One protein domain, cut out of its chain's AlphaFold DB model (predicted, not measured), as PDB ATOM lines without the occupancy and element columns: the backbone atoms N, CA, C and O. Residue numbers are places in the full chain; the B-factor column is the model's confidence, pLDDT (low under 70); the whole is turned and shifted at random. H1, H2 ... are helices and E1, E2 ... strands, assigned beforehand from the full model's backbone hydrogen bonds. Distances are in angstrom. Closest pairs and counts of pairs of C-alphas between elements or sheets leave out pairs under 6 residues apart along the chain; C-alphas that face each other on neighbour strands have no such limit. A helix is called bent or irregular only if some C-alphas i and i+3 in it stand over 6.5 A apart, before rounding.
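Overview. This is residues 11 to 75 of the 185 residues of an uncharacterized protein of Spirochaetales bacterium (UniProt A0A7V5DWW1). A twisted sheet of four strands is covered on one face by two helices side by side, the long H2 over E3 and the shorter H1 over E1, while no named helix lies on its other face. The two helices run opposite ways and form a helical hairpin, and the strands E2, E3 and E4 fold back and forth as a meander, each strand the antiparallel neighbour of the one before. The printed part has 65 residues, with two named helices and four named strands in the order E1, H1, H2, E2, E3, E4; the sheet runs E1, E4, E3, E2, all antiparallel, and the class is mixed, helices and strands. The whole is compact, with a radius of gyration of the C-alphas of 10.5 A and spans of 28 by 20 by 20 A.

Arrangement. Begin with the inner strands E3, residues 59 to 64, and E4, residues 69 to 74, a hairpin at 159 degrees; look for N 60 and O 73, 2.8 A apart, within hydrogen-bond range. Beside E4 is the edge strand E1, residues 11 to 14, antiparallel at 160 degrees, with N 12 and O 72 at 2.8 A. Beside E3 is the other edge strand, E2, residues 52 to 54, a hairpin with E3 at 145 degrees, with N 52 and O 61 at 2.8 A. E1 and E2 are apart. Two layers come from H1, residues 17 to 26, and H2, residues 32 to 48, both on the same face of the sheet. H2 is over E3 at a height over the sheet of 8.3 A, slantwise to the strands at 37 degrees on the local plane; its closest C-alpha to E3 is that of Ala 45, 5.3 A from that of Gly 62. H1 is over E1 at a height over the sheet of 8.8 A, slantwise at 34 degrees on the local plane; the closest C-alphas are those of His 14 and Leu 20, 5.2 A apart. H1 and H2 only just touch, with 3 pairs of C-alphas within 8 A, and H2 does so with residues 35 to 42 alone; the closest C-alphas are those of Ile 17 and Val 39, 7.0 A apart. They run opposite ways at a steep tilt of 36 degrees, only just past shallow. In H1 every O i to N i+4 pair is within hydrogen-bond range; in H2, 11 of 13 are.

Along the chain. Find C-alpha 11 at (167.002, 133.098, 133.891), where E1 begins; it is 10.2 A long. H1 follows, 14.2 A long. Find C-alpha 32 at (162.024, 123.456, 150.282); from there H2 runs 25.4 A to C-alpha 48. It is only just irregular, with C-alphas 33 and 36 at 6.9 A. E2 is 6.4 A long, E3 15.7 A and E4 16.1 A, ending at C-alpha 74, (162.424, 128.630, 133.805).

Size, cuts and confidence. Look at Glu 33 and Glu 66 for the two C-alphas farthest apart, 30.9 A. The printed part has no cut, and its five links are tight. The mean pLDDT of the printed part is 91.0, and no printed residue is under 70.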
ATOM      1  N   VAL A  11     165.644 133.654 133.840       95.88
ATOM      2  CA  VAL A  11     167.002 133.098 133.891       95.88
ATOM      3  C   VAL A  11     167.726 133.546 135.152       95.88
ATOM      4  O   VAL A  11     167.954 134.734 135.366       95.88
ATOM      5  N   PHE A  12     168.159 132.591 135.965       94.94
ATOM      6  CA  PHE A  12     169.049 132.828 137.098       94.94
ATOM      7  C   PHE A  12     170.450 132.356 136.738       94.94
ATOM      8  O   PHE A  12     170.605 131.251 136.216       94.94
ATOM      9  N   LYS A  13     171.458 133.177 137.034       94.19
ATOM     10  CA  LYS A  13     172.871 132.839 136.851       94.19
ATOM     11  C   LYS A  13     173.641 133.138 138.124       94.19
ATOM     12  O   LYS A  13     173.409 134.176 138.738       94.19
ATOM     13  N   HIS A  14     174.536 132.240 138.521       94.81
ATOM     14  CA  HIS A  14     175.409 132.464 139.668       94.81
ATOM     15  C   HIS A  14     176.664 131.585 139.587       94.81
ATOM     16  O   HIS A  14     176.589 130.428 139.183       94.81
ATOM     17  N   THR A  15     177.815 132.085 140.033       93.62
ATOM     18  CA  THR A  15     179.089 131.331 140.057       93.62
ATOM     19  C   THR A  15     179.061 130.146 141.027       93.62
ATOM     20  O   THR A  15     179.682 129.108 140.813       93.62
ATOM     21  N   GLU A  16     178.286 130.275 142.100       94.56
ATOM     22  CA  GLU A  16     178.099 129.243 143.121       94.56
ATOM     23  C   GLU A  16     176.648 128.754 143.217       94.56
ATOM     24  O   GLU A  16     175.717 129.561 143.242       94.56
ATOM     25  N   ILE A  17     176.454 127.441 143.412       94.12
ATOM     26  CA  ILE A  17     175.131 126.829 143.660       94.12
ATOM     27  C   ILE A  17     174.410 127.518 144.825       94.12
ATOM     28  O   ILE A  17     173.207 127.751 144.763       94.12
ATOM     29  N   GLY A  18     175.136 127.859 145.896       92.31
ATOM     30  CA  GLY A  18     174.560 128.491 147.083       92.31
ATOM     31  C   GLY A  18     173.878 129.829 146.786       92.31
ATOM     32  O   GLY A  18     172.785 130.068 147.301       92.31
ATOM     33  N   GLY A  19     174.487 130.658 145.937       92.69
ATOM     34  CA  GLY A  19     173.901 131.929 145.519       92.69
ATOM     35  C   GLY A  19     172.722 131.745 144.570       92.69
ATOM     36  O   GLY A  19     171.668 132.320 144.816       92.69
ATOM     37  N   LEU A  20     172.816 130.819 143.606       93.44
ATOM     38  CA  LEU A  20     171.679 130.486 142.739       93.44
ATOM     39  C   LEU A  20     170.452 130.055 143.563       93.44
ATOM     40  O   LEU A  20     169.335 130.506 143.329       93.44
ATOM     41  N   LEU A  21     170.652 129.208 144.579       92.25
ATOM     42  CA  LEU A  21     169.576 128.794 145.484       92.25
ATOM     43  C   LEU A  21     168.987 129.968 146.266       92.25
ATOM     44  O   LEU A  21     167.783 129.981 146.517       92.25
ATOM     45  N   HIS A  22     169.822 130.919 146.683       90.69
ATOM     46  CA  HIS A  22     169.366 132.114 147.381       90.69
ATOM     47  C   HIS A  22     168.486 132.984 146.477       90.69
ATOM     48  O   HIS A  22     167.407 133.397 146.910       90.69
ATOM     49  N   ASP A  23     168.891 133.194 145.226       89.50
ATOM     50  CA  ASP A  23     168.147 134.002 144.260       89.50
ATOM     51  C   ASP A  23     166.779 133.385 143.958       89.50
ATOM     52  O   ASP A  23     165.746 134.045 144.094       89.50
ATOM     53  N   VAL A  24     166.750 132.084 143.655       89.25
ATOM     54  CA  VAL A  24     165.509 131.357 143.342       89.25
ATOM     55  C   VAL A  24     164.577 131.291 144.558       89.25
ATOM     56  O   VAL A  24     163.355 131.410 144.423       89.25
ATOM     57  N   GLN A  25     165.132 131.132 145.764       87.06
ATOM     58  CA  GLN A  25     164.351 131.140 147.002       87.06
ATOM     59  C   GLN A  25     163.765 132.526 147.294       87.06
ATOM     60  O   GLN A  25     162.606 132.620 147.695       87.06
ATOM     61  N   THR A  26     164.531 133.596 147.069       85.88
ATOM     62  CA  THR A  26     164.061 134.983 147.223       85.88
ATOM     63  C   THR A  26     162.926 135.293 146.251       85.88
ATOM     64  O   THR A  26     161.997 136.023 146.590       85.88
ATOM     65  N   TYR A  27     162.956 134.670 145.075       84.31
ATOM     66  CA  TYR A  27     161.895 134.749 144.078       84.31
ATOM     67  C   TYR A  27     160.621 133.967 144.432       84.31
ATOM     68  O   TYR A  27     159.593 134.139 143.782       84.31
ATOM     69  N   GLY A  28     160.669 133.093 145.442       83.75
ATOM     70  CA  GLY A  28     159.527 132.280 145.869       83.75
ATOM     71  C   GLY A  28     159.151 131.151 144.903       83.75
ATOM     72  O   GLY A  28     158.038 130.639 144.979       83.75
ATOM     73  N   ILE A  29     160.056 130.764 144.000       81.62
ATOM     74  CA  ILE A  29     159.786 129.748 142.970       81.62
ATOM     75  C   ILE A  29     160.046 128.327 143.481       81.62
ATOM     76  O   ILE A  29     159.361 127.386 143.086       81.62
ATOM     77  N   LEU A  30     161.041 128.161 144.354       82.25
ATOM     78  CA  LEU A  30     161.496 126.847 144.801       82.25
ATOM     79  C   LEU A  30     160.883 126.474 146.151       82.25
ATOM     80  O   LEU A  30     161.126 127.137 147.164       82.25
ATOM     81  N   ASN A  31     160.161 125.357 146.189       83.62
ATOM     82  CA  ASN A  31     159.726 124.762 147.447       83.62
ATOM     83  C   ASN A  31     160.919 124.114 148.177       83.62
ATOM     84  O   ASN A  31     161.825 123.587 147.528       83.62
ATOM     85  N   PRO A  32     160.922 124.058 149.524       82.62
ATOM     86  CA  PRO A  32     162.024 123.456 150.282       82.62
ATOM     87  C   PRO A  32     162.370 122.019 149.861       82.62
ATOM     88  O   PRO A  32     163.541 121.645 149.861       82.62
ATOM     89  N   GLU A  33     161.365 121.235 149.466       83.62
ATOM     90  CA  GLU A  33     161.503 119.835 149.042       83.62
ATOM     91  C   GLU A  33     162.221 119.685 147.690       83.62
ATOM     92  O   GLU A  33     162.894 118.689 147.446       83.62
ATOM     93  N   GLN A  34     162.144 120.706 146.834       88.88
ATOM     94  CA  GLN A  34     162.744 120.720 145.495       88.88
ATOM     95  C   GLN A  34     164.229 121.119 145.520       88.88
ATOM     96  O   GLN A  34     164.949 120.957 144.535       88.88
ATOM     97  N   ARG A  35     164.718 121.628 146.660       89.94
ATOM     98  CA  ARG A  35     166.085 122.141 146.811       89.94
ATOM     99  C   ARG A  35     167.151 121.077 146.578       89.94
ATOM    100  O   ARG A  35     168.136 121.359 145.903       89.94
ATOM    101  N   SER A  36     166.980 119.875 147.127       90.88
ATOM    102  CA  SER A  36     167.951 118.789 146.935       90.88
ATOM    103  C   SER A  36     168.008 118.330 145.481       90.88
ATOM    104  O   SER A  36     169.096 118.055 144.983       90.88
ATOM    105  N   THR A  37     166.862 118.302 144.796       92.88
ATOM    106  CA  THR A  37     166.780 117.971 143.368       92.88
ATOM    107  C   THR A  37     167.539 118.998 142.535       92.88
ATOM    108  O   THR A  37     168.395 118.619 141.743       92.88
ATOM    109  N   LEU A  38     167.306 120.295 142.771       93.44
ATOM    110  CA  LEU A  38     168.010 121.365 142.063       93.44
ATOM    111  C   LEU A  38     169.532 121.281 142.255       93.44
ATOM    112  O   LEU A  38     170.276 121.347 141.280       93.44
ATOM    113  N   VAL A  39     170.001 121.087 143.492       94.88
ATOM    114  CA  VAL A  39     171.439 120.923 143.776       94.88
ATOM    115  C   VAL A  39     172.017 119.750 142.995       94.88
ATOM    116  O   VAL A  39     173.039 119.906 142.332       94.88
ATOM    117  N   HIS A  40     171.350 118.599 143.044       95.44
ATOM    118  CA  HIS A  40     171.814 117.402 142.359       95.44
ATOM    119  C   HIS A  40     171.914 117.617 140.842       95.44
ATOM    120  O   HIS A  40     172.954 117.331 140.254       95.44
ATOM    121  N   LEU A  41     170.885 118.204 140.222       95.88
ATOM    122  CA  LEU A  41     170.880 118.487 138.785       95.88
ATOM    123  C   LEU A  41     171.975 119.490 138.384       95.88
ATOM    124  O   LEU A  41     172.599 119.322 137.341       95.88
ATOM    125  N   LEU A  42     172.252 120.506 139.209       95.19
ATOM    126  CA  LEU A  42     173.339 121.467 138.965       95.19
ATOM    127  C   LEU A  42     174.720 120.808 139.048       95.19
ATOM    128  O   LEU A  42     175.603 121.099 138.238       95.19
ATOM    129  N   GLU A  43     174.919 119.903 140.006       95.75
ATOM    130  CA  GLU A  43     176.155 119.128 140.112       95.75
ATOM    131  C   GLU A  43     176.340 118.200 138.908       95.75
ATOM    132  O   GLU A  43     177.427 118.160 138.327       95.75
ATOM    133  N   GLU A  44     175.278 117.514 138.482       95.62
ATOM    134  CA  GLU A  44     175.297 116.679 137.281       95.62
ATOM    135  C   GLU A  44     175.556 117.493 136.011       95.62
ATOM    136  O   GLU A  44     176.348 117.068 135.161       95.62
ATOM    137  N   ALA A  45     174.931 118.664 135.873       94.06
ATOM    138  CA  ALA A  45     175.153 119.576 134.755       94.06
ATOM    139  C   ALA A  45     176.615 120.040 134.701       94.06
ATOM    140  O   ALA A  45     177.229 120.022 133.636       94.06
ATOM    141  N   ARG A  46     177.222 120.359 135.851       93.62
ATOM    142  CA  ARG A  46     178.648 120.709 135.936       93.62
ATOM    143  C   ARG A  46     179.557 119.557 135.517       93.62
ATOM    144  O   ARG A  46     180.513 119.780 134.779       93.62
ATOM    145  N   THR A  47     179.286 118.338 135.980       92.62
ATOM    146  CA  THR A  47     180.139 117.175 135.685       92.62
ATOM    147  C   THR A  47     180.002 116.704 134.240       92.62
ATOM    148  O   THR A  47     181.007 116.412 133.595       92.62
ATOM    149  N   SER A  48     178.776 116.616 133.725       91.31
ATOM    150  CA  SER A  48     178.516 116.144 132.357       91.31
ATOM    151  C   SER A  48     178.728 117.231 131.304       91.31
ATOM    152  O   SER A  48     179.093 116.928 130.170       91.31
ATOM    153  N   GLY A  49     178.532 118.501 131.670       86.12
ATOM    154  CA  GLY A  49     178.473 119.610 130.724       86.12
ATOM    155  C   GLY A  49     177.183 119.702 129.925       86.12
ATOM    156  O   GLY A  49     177.117 120.498 128.992       86.12
ATOM    157  N   GLU A  50     176.205 118.862 130.237       89.56
ATOM    158  CA  GLU A  50     174.937 118.799 129.527       89.56
ATOM    159  C   GLU A  50     173.856 119.540 130.303       89.56
ATOM    160  O   GLU A  50     173.852 119.565 131.535       89.56
ATOM    161  N   LEU A  51     172.897 120.080 129.557       92.81
ATOM    162  CA  LEU A  51     171.673 120.628 130.117       92.81
ATOM    163  C   LEU A  51     170.868 119.511 130.800       92.81
ATOM    164  O   LEU A  51     170.706 118.429 130.232       92.81
ATOM    165  N   LYS A  52     170.354 119.769 132.004       95.31
ATOM    166  CA  LYS A  52     169.495 118.841 132.746       95.31
ATOM    167  C   LYS A  52     168.099 119.419 132.880       95.31
ATOM    168  O   LYS A  52     167.930 120.581 133.237       95.31
ATOM    169  N   GLU A  53     167.101 118.601 132.581       95.38
ATOM    170  CA  GLU A  53     165.702 118.959 132.776       95.38
ATOM    171  C   GLU A  53     165.377 118.968 134.274       95.38
ATOM    172  O   GLU A  53     165.729 118.041 135.006       95.38
ATOM    173  N   PHE A  54     164.695 120.016 134.721       93.25
ATOM    174  CA  PHE A  54     164.119 120.114 136.052       93.25
ATOM    175  C   PHE A  54     162.584 120.068 135.931       93.25
ATOM    176  O   PHE A  54     161.929 121.110 135.803       93.25
ATOM    177  N   PRO A  55     161.994 118.857 135.957       78.81
ATOM    178  CA  PRO A  55     160.605 118.643 135.551       78.81
ATOM    179  C   PRO A  55     159.589 119.291 136.496       78.81
ATOM    180  O   PRO A  55     158.485 119.631 136.074       78.81
ATOM    181  N   ASP A  56     159.956 119.504 137.761       83.94
ATOM    182  CA  ASP A  56     159.035 119.997 138.787       83.94
ATOM    183  C   ASP A  56     158.542 121.433 138.535       83.94
ATOM    184  O   ASP A  56     157.499 121.817 139.065       83.94
ATOM    185  N   ILE A  57     159.286 122.233 137.760       86.50
ATOM    186  CA  ILE A  57     159.002 123.662 137.536       86.50
ATOM    187  C   ILE A  57     159.133 124.101 136.065       86.50
ATOM    188  O   ILE A  57     159.318 125.285 135.808       86.50
ATOM    189  N   ASN A  58     159.020 123.178 135.096       90.94
ATOM    190  CA  ASN A  58     159.199 123.464 133.658       90.94
ATOM    191  C   ASN A  58     160.488 124.264 133.380       90.94
ATOM    192  O   ASN A  58     160.465 125.357 132.807       90.94
ATOM    193  N   ALA A  59     161.611 123.738 133.865       94.25
ATOM    194  CA  ALA A  59     162.886 124.430 133.829       94.25
ATOM    195  C   ALA A  59     164.015 123.523 133.351       94.25
ATOM    196  O   ALA A  59     163.911 122.298 133.362       94.25
ATOM    197  N   HIS A  60     165.129 124.145 132.994       95.50
ATOM    198  CA  HIS A  60     166.391 123.475 132.737       95.50
ATOM    199  C   HIS A  60     167.502 124.084 133.578       95.50
ATOM    200  O   HIS A  60     167.512 125.283 133.851       95.50
ATOM    201  N   VAL A  61     168.475 123.255 133.941       95.12
ATOM    202  CA  VAL A  61     169.709 123.698 134.583       95.12
ATOM    203  C   VAL A  61     170.915 123.351 133.738       95.12
ATOM    204  O   VAL A  61     170.973 122.299 133.101       95.12
ATOM    205  N   GLY A  62     171.896 124.239 133.742       94.38
ATOM    206  CA  GLY A  62     173.114 124.097 132.965       94.38
ATOM    207  C   GLY A  62     174.282 124.830 133.600       94.38
ATOM    208  O   GLY A  62     174.178 125.393 134.691       94.38
ATOM    209  N   VAL A  63     175.398 124.823 132.879       92.50
ATOM    210  CA  VAL A  63     176.582 125.612 133.211       92.50
ATOM    211  C   VAL A  63     176.988 126.409 131.981       92.50
ATOM    212  O   VAL A  63     177.204 125.838 130.909       92.50
ATOM    213  N   ASP A  64     177.089 127.722 132.140       89.12
ATOM    214  CA  ASP A  64     177.769 128.589 131.191       89.12
ATOM    215  C   ASP A  64     179.275 128.379 131.363       89.12
ATOM    216  O   ASP A  64     179.874 128.783 132.357       89.12
ATOM    217  N   ARG A  65     179.887 127.673 130.411       84.12
ATOM    218  CA  ARG A  65     181.311 127.321 130.474       84.12
ATOM    219  C   ARG A  65     182.236 128.493 130.177       84.12
ATOM    220  O   ARG A  65     183.402 128.415 130.541       84.12
ATOM    221  N   GLU A  66     181.751 129.525 129.493       82.31
ATOM    222  CA  GLU A  66     182.568 130.697 129.170       82.31
ATOM    223  C   GLU A  66     182.722 131.586 130.411       82.31
ATOM    224  O   GLU A  66     183.802 132.121 130.647       82.31
ATOM    225  N   LYS A  67     181.668 131.680 131.234       84.62
ATOM    226  CA  LYS A  67     181.653 132.471 132.479       84.62
ATOM    227  C   LYS A  67     181.859 131.653 133.761       84.62
ATOM    228  O   LYS A  67     181.971 132.229 134.835       84.62
ATOM    229  N   GLU A  68     181.905 130.325 133.649       89.06
ATOM    230  CA  GLU A  68     181.914 129.381 134.778       89.06
ATOM    231  C   GLU A  68     180.724 129.572 135.742       89.06
ATOM    232  O   GLU A  68     180.842 129.423 136.959       89.06
ATOM    233  N   GLU A  69     179.543 129.877 135.196       93.06
ATOM    234  CA  GLU A  69     178.328 130.144 135.973       93.06
ATOM    235  C   GLU A  69     177.335 128.985 135.899       93.06
ATOM    236  O   GLU A  69     177.082 128.409 134.842       93.06
ATOM    237  N   PHE A  70     176.697 128.674 137.023       94.88
ATOM    238  CA  PHE A  70     175.488 127.864 137.044       94.88
ATOM    239  C   PHE A  70     174.316 128.668 136.504       94.88
ATOM    240  O   PHE A  70     174.160 129.840 136.842       94.88
ATOM    241  N   VAL A  71     173.459 128.017 135.725       95.00
ATOM    242  CA  VAL A  71     172.292 128.652 135.117       95.00
ATOM    243  C   VAL A  71     171.050 127.814 135.400       95.00
ATOM    244  O   VAL A  71     171.062 126.601 135.192       95.00
ATOM    245  N   LEU A  72     169.972 128.464 135.832       95.31
ATOM    246  CA  LEU A  72     168.617 127.909 135.876       95.31
ATOM    247  C   LEU A  72     167.730 128.733 134.941       95.31
ATOM    248  O   LEU A  72     167.641 129.949 135.085       95.31
ATOM    249  N   VAL A  73     167.062 128.063 134.011       95.75
ATOM    250  CA  VAL A  73     166.160 128.661 133.020       95.75
ATOM    251  C   VAL A  73     164.770 128.115 133.262       95.75
ATOM    252  O   VAL A  73     164.568 126.910 133.160       95.75
ATOM    253  N   ILE A  74     163.821 128.986 133.568       94.62
ATOM    254  CA  ILE A  74     162.424 128.630 133.805       94.62
ATOM    255  C   ILE A  74     161.602 129.168 132.646       94.62
ATOM    256  O   ILE A  74     161.601 130.372 132.384       94.62
ATOM    257  N   HIS A  75     160.920 128.268 131.947       93.69
ATOM    258  CA  HIS A  75     160.303 128.605 130.675       93.69
ATOM    259  C   HIS A  75     158.986 129.356 130.824       93.69
ATOM    260  O   HIS A  75     158.186 129.065 131.717       93.69
TER     261      HIS A  75